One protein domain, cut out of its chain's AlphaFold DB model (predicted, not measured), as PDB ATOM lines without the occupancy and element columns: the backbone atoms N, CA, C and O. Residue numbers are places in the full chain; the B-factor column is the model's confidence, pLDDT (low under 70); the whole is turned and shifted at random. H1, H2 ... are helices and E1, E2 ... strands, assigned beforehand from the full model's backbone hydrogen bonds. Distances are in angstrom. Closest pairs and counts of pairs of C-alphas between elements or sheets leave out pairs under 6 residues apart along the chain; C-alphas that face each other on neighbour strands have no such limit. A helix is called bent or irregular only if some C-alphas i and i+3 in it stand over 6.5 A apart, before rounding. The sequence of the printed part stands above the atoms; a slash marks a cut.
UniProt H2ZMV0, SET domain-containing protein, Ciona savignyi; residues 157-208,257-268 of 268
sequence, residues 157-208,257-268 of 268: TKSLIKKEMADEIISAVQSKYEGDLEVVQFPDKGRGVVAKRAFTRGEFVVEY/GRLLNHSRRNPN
ATOM      1  N   THR A 157     -51.725  57.756  -6.577       96.19
ATOM      2  CA  THR A 157     -51.722  56.912  -7.778       96.19
ATOM      3  C   THR A 157     -51.246  55.505  -7.416       96.19
ATOM      4  O   THR A 157     -50.492  55.319  -6.465       96.19
ATOM      5  N   LYS A 158     -51.650  54.494  -8.192       95.62
ATOM      6  CA  LYS A 158     -51.221  53.104  -7.952       95.62
ATOM      7  C   LYS A 158     -49.697  52.940  -7.996       95.62
ATOM      8  O   LYS A 158     -49.158  52.167  -7.219       95.62
ATOM      9  N   SER A 159     -49.022  53.664  -8.893       96.06
ATOM     10  CA  SER A 159     -47.557  53.643  -9.008       96.06
ATOM     11  C   SER A 159     -46.885  54.173  -7.740       96.06
ATOM     12  O   SER A 159     -45.966  53.546  -7.227       96.06
ATOM     13  N   LEU A 160     -47.409  55.272  -7.180       95.75
ATOM     14  CA  LEU A 160     -46.894  55.830  -5.932       95.75
ATOM     15  C   LEU A 160     -47.074  54.855  -4.765       95.75
ATOM     16  O   LEU A 160     -46.120  54.610  -4.045       95.75
ATOM     17  N   ILE A 161     -48.256  54.240  -4.637       95.00
ATOM     18  CA  ILE A 161     -48.521  53.239  -3.588       95.00
ATOM     19  C   ILE A 161     -47.554  52.050  -3.707       95.00
ATOM     20  O   ILE A 161     -46.989  51.618  -2.710       95.00
ATOM     21  N   LYS A 162     -47.325  51.537  -4.925       95.00
ATOM     22  CA  LYS A 162     -46.371  50.438  -5.160       95.00
ATOM     23  C   LYS A 162     -44.943  50.819  -4.767       95.00
ATOM     24  O   LYS A 162     -44.233  49.989  -4.214       95.00
ATOM     25  N   LYS A 163     -44.531  52.049  -5.080       96.44
ATOM     26  CA  LYS A 163     -43.209  52.557  -4.719       96.44
ATOM     27  C   LYS A 163     -43.054  52.653  -3.200       96.44
ATOM     28  O   LYS A 163     -42.088  52.123  -2.678       96.44
ATOM     29  N   GLU A 164     -44.028  53.252  -2.513       95.75
ATOM     30  CA  GLU A 164     -44.028  53.365  -1.048       95.75
ATOM     31  C   GLU A 164     -43.910  51.983  -0.381       95.75
ATOM     32  O   GLU A 164     -43.039  51.788   0.455       95.75
ATOM     33  N   MET A 165     -44.687  50.993  -0.834       94.19
ATOM     34  CA  MET A 165     -44.597  49.614  -0.325       94.19
ATOM     35  C   MET A 165     -43.226  48.962  -0.572       94.19
ATOM     36  O   MET A 165     -42.724  48.230   0.276       94.19
ATOM     37  N   ALA A 166     -42.613  49.191  -1.737       95.44
ATOM     38  CA  ALA A 166     -41.284  48.655  -2.028       95.44
ATOM     39  C   ALA A 166     -40.209  49.307  -1.144       95.44
ATOM     40  O   ALA A 166     -39.348  48.606  -0.617       95.44
ATOM     41  N   ASP A 167     -40.292  50.625  -0.953       96.75
ATOM     42  CA  ASP A 167     -39.383  51.382  -0.094       96.75
ATOM     43  C   ASP A 167     -39.505  50.920   1.376       96.75
ATOM     44  O   ASP A 167     -38.490  50.752   2.053       96.75
ATOM     45  N   GLU A 168     -40.724  50.620   1.848       95.75
ATOM     46  CA  GLU A 168     -40.981  50.029   3.173       95.75
ATOM     47  C   GLU A 168     -40.294  48.665   3.341       95.75
ATOM     48  O   GLU A 168     -39.597  48.447   4.333       95.75
ATOM     49  N   ILE A 169     -40.426  47.761   2.361       96.12
ATOM     50  CA  ILE A 169     -39.770  46.442   2.397       96.12
ATOM     51  C   ILE A 169     -38.244  46.591   2.402       96.12
ATOM     52  O   ILE A 169     -37.565  45.941   3.196       96.12
ATOM     53  N   ILE A 170     -37.692  47.454   1.542       97.00
ATOM     54  CA  ILE A 170     -36.243  47.692   1.466       97.00
ATOM     55  C   ILE A 170     -35.719  48.214   2.806       97.00
ATOM     56  O   ILE A 170     -34.713  47.714   3.310       97.00
ATOM     57  N   SER A 171     -36.413  49.187   3.400       97.31
ATOM     58  CA  SER A 171     -36.045  49.741   4.702       97.31
ATOM     59  C   SER A 171     -36.107  48.681   5.807       97.31
ATOM     60  O   SER A 171     -35.177  48.584   6.610       97.31
ATOM     61  N   ALA A 172     -37.142  47.837   5.812       95.69
ATOM     62  CA  ALA A 172     -37.286  46.765   6.790       95.69
ATOM     63  C   ALA A 172     -36.145  45.736   6.692       95.69
ATOM     64  O   ALA A 172     -35.514  45.426   7.705       95.69
ATOM     65  N   VAL A 173     -35.803  45.283   5.480       96.31
ATOM     66  CA  VAL A 173     -34.679  44.357   5.247       96.31
ATOM     67  C   VAL A 173     -33.350  44.973   5.695       96.31
ATOM     68  O   VAL A 173     -32.571  44.329   6.393       96.31
ATOM     69  N   GLN A 174     -33.104  46.248   5.375       96.69
ATOM     70  CA  GLN A 174     -31.887  46.953   5.793       96.69
ATOM     71  C   GLN A 174     -31.786  47.117   7.313       96.69
ATOM     72  O   GLN A 174     -30.693  47.003   7.867       96.69
ATOM     73  N   SER A 175     -32.913  47.362   7.988       95.88
ATOM     74  CA  SER A 175     -32.952  47.502   9.447       95.88
ATOM     75  C   SER A 175     -32.601  46.206  10.179       95.88
ATOM     76  O   SER A 175     -32.158  46.253  11.325       95.88
ATOM     77  N   LYS A 176     -32.815  45.049   9.527       94.62
ATOM     78  CA  LYS A 176     -32.656  43.704  10.098       94.62
ATOM     79  C   LYS A 176     -33.429  43.494  11.406       94.62
ATOM     80  O   LYS A 176     -33.100  42.581  12.164       94.62
ATOM     81  N   TYR A 177     -34.451  44.305  11.668       95.44
ATOM     82  CA  TYR A 177     -35.227  44.252  12.897       95.44
ATOM     83  C   TYR A 177     -36.109  42.998  12.952       95.44
ATOM     84  O   TYR A 177     -36.870  42.726  12.031       95.44
ATOM     85  N   GLU A 178     -36.013  42.252  14.054       95.50
ATOM     86  CA  GLU A 178     -36.774  41.013  14.298       95.50
ATOM     87  C   GLU A 178     -37.372  40.981  15.722       95.50
ATOM     88  O   GLU A 178     -37.731  39.927  16.239       95.50
ATOM     89  N   GLY A 179     -37.470  42.138  16.393       95.31
ATOM     90  CA  GLY A 179     -37.860  42.220  17.811       95.31
ATOM     91  C   GLY A 179     -39.311  41.821  18.104       95.31
ATOM     92  O   GLY A 179     -39.610  41.376  19.217       95.31
ATOM     93  N   ASP A 180     -40.174  41.914  17.091       96.69
ATOM     94  CA  ASP A 180     -41.596  41.546  17.121       96.69
ATOM     95  C   ASP A 180     -41.846  40.030  17.113       96.69
ATOM     96  O   ASP A 180     -42.995  39.582  17.143       96.69
ATOM     97  N   LEU A 181     -40.780  39.235  17.053       97.38
ATOM     98  CA  LEU A 181     -40.816  37.785  16.967       97.38
ATOM     99  C   LEU A 181     -40.091  37.163  18.169       97.38
ATOM    100  O   LEU A 181     -39.206  37.766  18.782       97.38
ATOM    101  N   GLU A 182     -40.491  35.949  18.530       96.94
ATOM    102  CA  GLU A 182     -39.907  35.178  19.627       96.94
ATOM    103  C   GLU A 182     -39.683  33.727  19.225       96.94
ATOM    104  O   GLU A 182     -40.528  33.134  18.558       96.94
ATOM    105  N   VAL A 183     -38.566  33.146  19.663       97.00
ATOM    106  CA  VAL A 183     -38.296  31.718  19.477       97.00
ATOM    107  C   VAL A 183     -38.953  30.929  20.602       97.00
ATOM    108  O   VAL A 183     -38.698  31.179  21.775       97.00
ATOM    109  N   VAL A 184     -39.758  29.940  20.232       97.12
ATOM    110  CA  VAL A 184     -40.462  29.043  21.151       97.12
ATOM    111  C   VAL A 184     -40.144  27.597  20.784       97.12
ATOM    112  O   VAL A 184     -40.045  27.248  19.606       97.12
ATOM    113  N   GLN A 185     -39.987  26.740  21.793       97.19
ATOM    114  CA  GLN A 185     -39.832  25.302  21.596       97.19
ATOM    115  C   GLN A 185     -41.210  24.641  21.476       97.19
ATOM    116  O   GLN A 185     -42.022  24.696  22.398       97.19
ATOM    117  N   PHE A 186     -41.462  23.984  20.349       95.44
ATOM    118  CA  PHE A 186     -42.653  23.179  20.112       95.44
ATOM    119  C   PHE A 186     -42.322  21.692  20.296       95.44
ATOM    120  O   PHE A 186     -41.301  21.236  19.776       95.44
ATOM    121  N   PRO A 187     -43.183  20.914  20.978       93.88
ATOM    122  CA  PRO A 187     -42.896  19.518  21.315       93.88
ATOM    123  C   PRO A 187     -42.656  18.643  20.077       93.88
ATOM    124  O   PRO A 187     -41.705  17.872  20.056       93.88
ATOM    125  N   ASP A 188     -43.444  18.834  19.014       92.25
ATOM    126  CA  ASP A 188     -43.403  17.964  17.827       92.25
ATOM    127  C   ASP A 188     -42.580  18.531  16.658       92.25
ATOM    128  O   ASP A 188     -42.406  17.866  15.639       92.25
ATOM    129  N   LYS A 189     -42.134  19.791  16.750       92.25
ATOM    130  CA  LYS A 189     -41.512  20.517  15.622       92.25
ATOM    131  C   LYS A 189     -40.120  21.055  15.922       92.25
ATOM    132  O   LYS A 189     -39.449  21.531  15.015       92.25
ATOM    133  N   GLY A 190     -39.687  21.007  17.179       94.75
ATOM    134  CA  GLY A 190     -38.447  21.645  17.593       94.75
ATOM    135  C   GLY A 190     -38.618  23.154  17.787       94.75
ATOM    136  O   GLY A 190     -39.656  23.624  18.255       94.75
ATOM    137  N   ARG A 191     -37.592  23.926  17.422       95.44
ATOM    138  CA  ARG A 191     -37.627  25.394  17.484       95.44
ATOM    139  C   ARG A 191     -38.662  25.942  16.494       95.44
ATOM    140  O   ARG A 191     -38.826  25.424  15.395       95.44
ATOM    141  N   GLY A 192     -39.353  27.007  16.868       96.00
ATOM    142  CA  GLY A 192     -40.243  27.747  15.983       96.00
ATOM    143  C   GLY A 192     -40.338  29.206  16.394       96.00
ATOM    144  O   GLY A 192     -39.815  29.592  17.434       96.00
ATOM    145  N   VAL A 193     -41.016  30.014  15.585       97.00
ATOM    146  CA  VAL A 193     -41.163  31.453  15.832       97.00
ATOM    147  C   VAL A 193     -42.629  31.813  16.059       97.00
ATOM    148  O   VAL A 193     -43.508  31.345  15.335       97.00
ATOM    149  N   VAL A 194     -42.881  32.653  17.060       96.56
ATOM    150  CA  VAL A 194     -44.196  33.204  17.409       96.56
ATOM    151  C   VAL A 194     -44.150  34.730  17.325       96.56
ATOM    152  O   VAL A 194     -43.129  35.350  17.615       96.56
ATOM    153  N   ALA A 195     -45.256  35.344  16.910       97.50
ATOM    154  CA  ALA A 195     -45.398  36.793  16.870       97.50
ATOM    155  C   ALA A 195     -45.735  37.362  18.258       97.50
ATOM    156  O   ALA A 195     -46.673  36.898  18.905       97.50
ATOM    157  N   LYS A 196     -45.018  38.407  18.687       97.44
ATOM    158  CA  LYS A 196     -45.302  39.166  19.922       97.44
ATOM    159  C   LYS A 196     -46.398  40.214  19.736       97.44
ATOM    160  O   LYS A 196     -46.972  40.694  20.711       97.44
ATOM    161  N   ARG A 197     -46.691  40.579  18.486       96.38
ATOM    162  CA  ARG A 197     -47.745  41.527  18.116       96.38
ATOM    163  C   ARG A 197     -48.573  41.021  16.942       96.38
ATOM    164  O   ARG A 197     -48.175  40.109  16.224       96.38
ATOM    165  N   ALA A 198     -49.713  41.664  16.718       96.62
ATOM    166  CA  ALA A 198     -50.510  41.424  15.526       96.62
ATOM    167  C   ALA A 198     -49.814  41.996  14.277       96.62
ATOM    168  O   ALA A 198     -49.307  43.122  14.302       96.62
ATOM    169  N   PHE A 199     -49.843  41.225  13.191       96.69
ATOM    170  CA  PHE A 199     -49.422  41.650  11.858       96.69
ATOM    171  C   PHE A 199     -50.641  41.882  10.973       96.69
ATOM    172  O   PHE A 199     -51.644  41.165  11.048       96.69
ATOM    173  N   THR A 200     -50.548  42.884  10.112       96.06
ATOM    174  CA  THR A 200     -51.552  43.163   9.091       96.06
ATOM    175  C   THR A 200     -51.209  42.455   7.782       96.06
ATOM    176  O   THR A 200     -50.062  42.113   7.494       96.06
ATOM    177  N   ARG A 201     -52.224  42.189   6.952       94.12
ATOM    178  CA  ARG A 201     -52.009  41.515   5.666       94.12
ATOM    179  C   ARG A 201     -51.125  42.371   4.755       94.12
ATOM    180  O   ARG A 201     -51.500  43.489   4.417       94.12
ATOM    181  N   GLY A 202     -50.042  41.774   4.261       91.38
ATOM    182  CA  GLY A 202     -49.084  42.433   3.365       91.38
ATOM    183  C   GLY A 202     -47.965  43.170   4.096       91.38
ATOM    184  O   GLY A 202     -47.114  43.761   3.442       91.38
ATOM    185  N   GLU A 203     -47.953  43.119   5.426       94.81
ATOM    186  CA  GLU A 203     -46.871  43.649   6.240       94.81
ATOM    187  C   GLU A 203     -45.628  42.758   6.162       94.81
ATOM    188  O   GLU A 203     -45.725  41.529   6.097       94.81
ATOM    189  N   PHE A 204     -44.451  43.382   6.170       95.81
ATOM    190  CA  PHE A 204     -43.188  42.662   6.259       95.81
ATOM    191  C   PHE A 204     -43.056  41.993   7.632       95.81
ATOM    192  O   PHE A 204     -43.276  42.630   8.661       95.81
ATOM    193  N   VAL A 205     -42.678  40.714   7.639       96.19
ATOM    194  CA  VAL A 205     -42.511  39.935   8.875       96.19
ATOM    195  C   VAL A 205     -41.034  39.747   9.187       96.19
ATOM    196  O   VAL A 205     -40.542  40.254  10.188       96.19
ATOM    197  N   VAL A 206     -40.324  39.004   8.337       96.88
ATOM    198  CA  VAL A 206     -38.911  38.679   8.537       96.88
ATOM    199  C   VAL A 206     -38.271  38.266   7.219       96.88
ATOM    200  O   VAL A 206     -38.929  37.722   6.332       96.88
ATOM    201  N   GLU A 207     -36.976  38.520   7.101       97.12
ATOM    202  CA  GLU A 207     -36.157  38.052   5.991       97.12
ATOM    203  C   GLU A 207     -35.712  36.607   6.240       97.12
ATOM    204  O   GLU A 207     -35.198  36.277   7.311       97.12
ATOM    205  N   TYR A 208     -35.837  35.744   5.231       97.31
ATOM    206  CA  TYR A 208     -35.135  34.464   5.229       97.31
ATOM    207  C   TYR A 208     -33.661  34.719   4.891       97.31
ATOM    208  O   TYR A 208     -33.269  34.695   3.729       97.31
ATOM    209  N   GLY A 257     -35.676  34.122  10.586       96.69
ATOM    210  CA  GLY A 257     -36.356  33.659   9.368       96.69
ATOM    211  C   GLY A 257     -36.192  32.162   9.078       96.69
ATOM    212  O   GLY A 257     -37.157  31.502   8.699       96.69
ATOM    213  N   ARG A 258     -35.007  31.595   9.345       96.81
ATOM    214  CA  ARG A 258     -34.710  30.160   9.155       96.81
ATOM    215  C   ARG A 258     -35.439  29.223  10.125       96.81
ATOM    216  O   ARG A 258     -35.479  28.019   9.900       96.81
ATOM    217  N   LEU A 259     -35.979  29.762  11.220       96.44
ATOM    218  CA  LEU A 259     -36.694  29.010  12.257       96.44
ATOM    219  C   LEU A 259     -38.215  29.008  12.024       96.44
ATOM    220  O   LEU A 259     -38.970  28.483  12.845       96.44
ATOM    221  N   LEU A 260     -38.692  29.618  10.934       96.44
ATOM    222  CA  LEU A 260     -40.103  29.578  10.575       96.44
ATOM    223  C   LEU A 260     -40.517  28.164  10.168       96.44
ATOM    224  O   LEU A 260     -39.984  27.572   9.234       96.44
ATOM    225  N   ASN A 261     -41.537  27.650  10.849       95.25
ATOM    226  CA  ASN A 261     -42.063  26.319  10.585       95.25
ATOM    227  C   ASN A 261     -43.018  26.301   9.385       95.25
ATOM    228  O   ASN A 261     -43.812  27.217   9.173       95.25
ATOM    229  N   HIS A 262     -42.999  25.196   8.639       93.56
ATOM    230  CA  HIS A 262     -43.904  24.977   7.515       93.56
ATOM    231  C   HIS A 262     -45.329  24.595   7.972       93.56
ATOM    232  O   HIS A 262     -45.529  23.842   8.929       93.56
ATOM    233  N   SER A 263     -46.341  25.064   7.236       93.00
ATOM    234  CA  SER A 263     -47.739  24.638   7.364       93.00
ATOM    235  C   SER A 263     -48.448  24.751   6.016       93.00
ATOM    236  O   SER A 263     -48.541  25.835   5.449       93.00
ATOM    237  N   ARG A 264     -48.984  23.635   5.502       93.62
ATOM    238  CA  ARG A 264     -49.770  23.628   4.252       93.62
ATOM    239  C   ARG A 264     -51.266  23.852   4.472       93.62
ATOM    240  O   ARG A 264     -51.939  24.370   3.591       93.62
ATOM    241  N   ARG A 265     -51.803  23.384   5.604       92.12
ATOM    242  CA  ARG A 265     -53.254  23.387   5.871       92.12
ATOM    243  C   ARG A 265     -53.721  24.707   6.470       92.12
ATOM    244  O   ARG A 265     -54.726  25.240   6.023       92.12
ATOM    245  N   ASN A 266     -52.957  25.222   7.428       90.69
ATOM    246  CA  ASN A 266     -53.297  26.428   8.176       90.69
ATOM    247  C   ASN A 266     -52.095  27.391   8.151       90.69
ATOM    248  O   ASN A 266     -51.366  27.453   9.145       90.69
ATOM    249  N   PRO A 267     -51.786  28.032   7.007       90.75
ATOM    250  CA  PRO A 267     -50.891  29.187   6.977       90.75
ATOM    251  C   PRO A 267     -51.617  30.443   7.500       90.75
ATOM    252  O   PRO A 267     -52.849  30.480   7.506       90.75
ATOM    253  N   ASN A 268     -50.848  31.442   7.941       86.00
ATOM    254  CA  ASN A 268     -51.358  32.729   8.436       86.00
ATOM    255  C   ASN A 268     -51.812  33.664   7.305       86.00
ATOM    256  O   ASN A 268     -51.227  33.585   6.199       86.00
TER     257      ASN A 268
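What this domain is: This is residues 157 to 208 and 257 to 268 of the 268 residues of the protein "SET domain-containing protein" of Ciona savignyi (UniProt H2ZMV0). A single long helix, H1, forms an arm at one end of an elongated model, and a small two-stranded hairpin, E1 and E2, reaches out at the other end. Two stretches without a named element, residues 196 to 208 and 257 to 268, make up much of the rest, and residues 157 to 164, of which 158 to 164 belong to H1, stick out freely. The printed part has 64 residues with one named helix and two named strands, in the order H1, E1, E2; the sheet has the order E1 - E2 and is antiparallel. The class is mixed, helices and strands, with under half of the residues in named elements. The whole is loose, with a radius of gyration of the C-alphas of 14.4 A, and its C-alphas span 48 by 27 by 19 A.

How they stand to each other: From the first printed residue, Thr 157, the backbone passes into H1, residues 158 to 175, in which every O i to N i+4 pair is within hydrogen-bond range. A tight link of 5 residues joins H1 to E1, residues 181 to 186. Another tight link, of 3 residues, joins E1 to E2, residues 190 to 195. E1 and E2 form a hairpin of antiparallel neighbour strands, with 145 degrees between their N-to-C directions. The C-alphas of Leu 181 and Ala 195 face each other at 4.7 A, and those of Phe 186 and Gly 190 at 5.1 A. N 184 and O 192 are within hydrogen-bond range at 2.8 A, as are N 194 and O 182 at 2.8 A. H1 and E2 are apart, with no C-alpha of the one within 8 A of the other.

Where its parts are: H1 begins at C-alpha 158, at (-51.221, 53.104, -7.952), and measures 25.8 A from first to last C-alpha; it is not bent. E1 measures 15.1 A from C-alpha 181 to C-alpha 186. E2 measures 16.7 A and ends at C-alpha 195, at (-45.398, 36.793, 16.870). The last printed residue, Asn 268, has its C-alpha at (-51.358, 32.729, 8.436).

The domain as a whole: The two C-alphas farthest apart are those of Thr 157 and Pro 187, at 48.2 A. Without the stretch that stands free, the body of 56 residues spans 38 by 22 by 19 A. Residues 209 to 256 are not printed, and C-alphas 208 and 257 are 4.4 A apart across the cut. Neither of the two links between named elements is long. The mean pLDDT of the printed part is 95.4, and no printed residue is under 70.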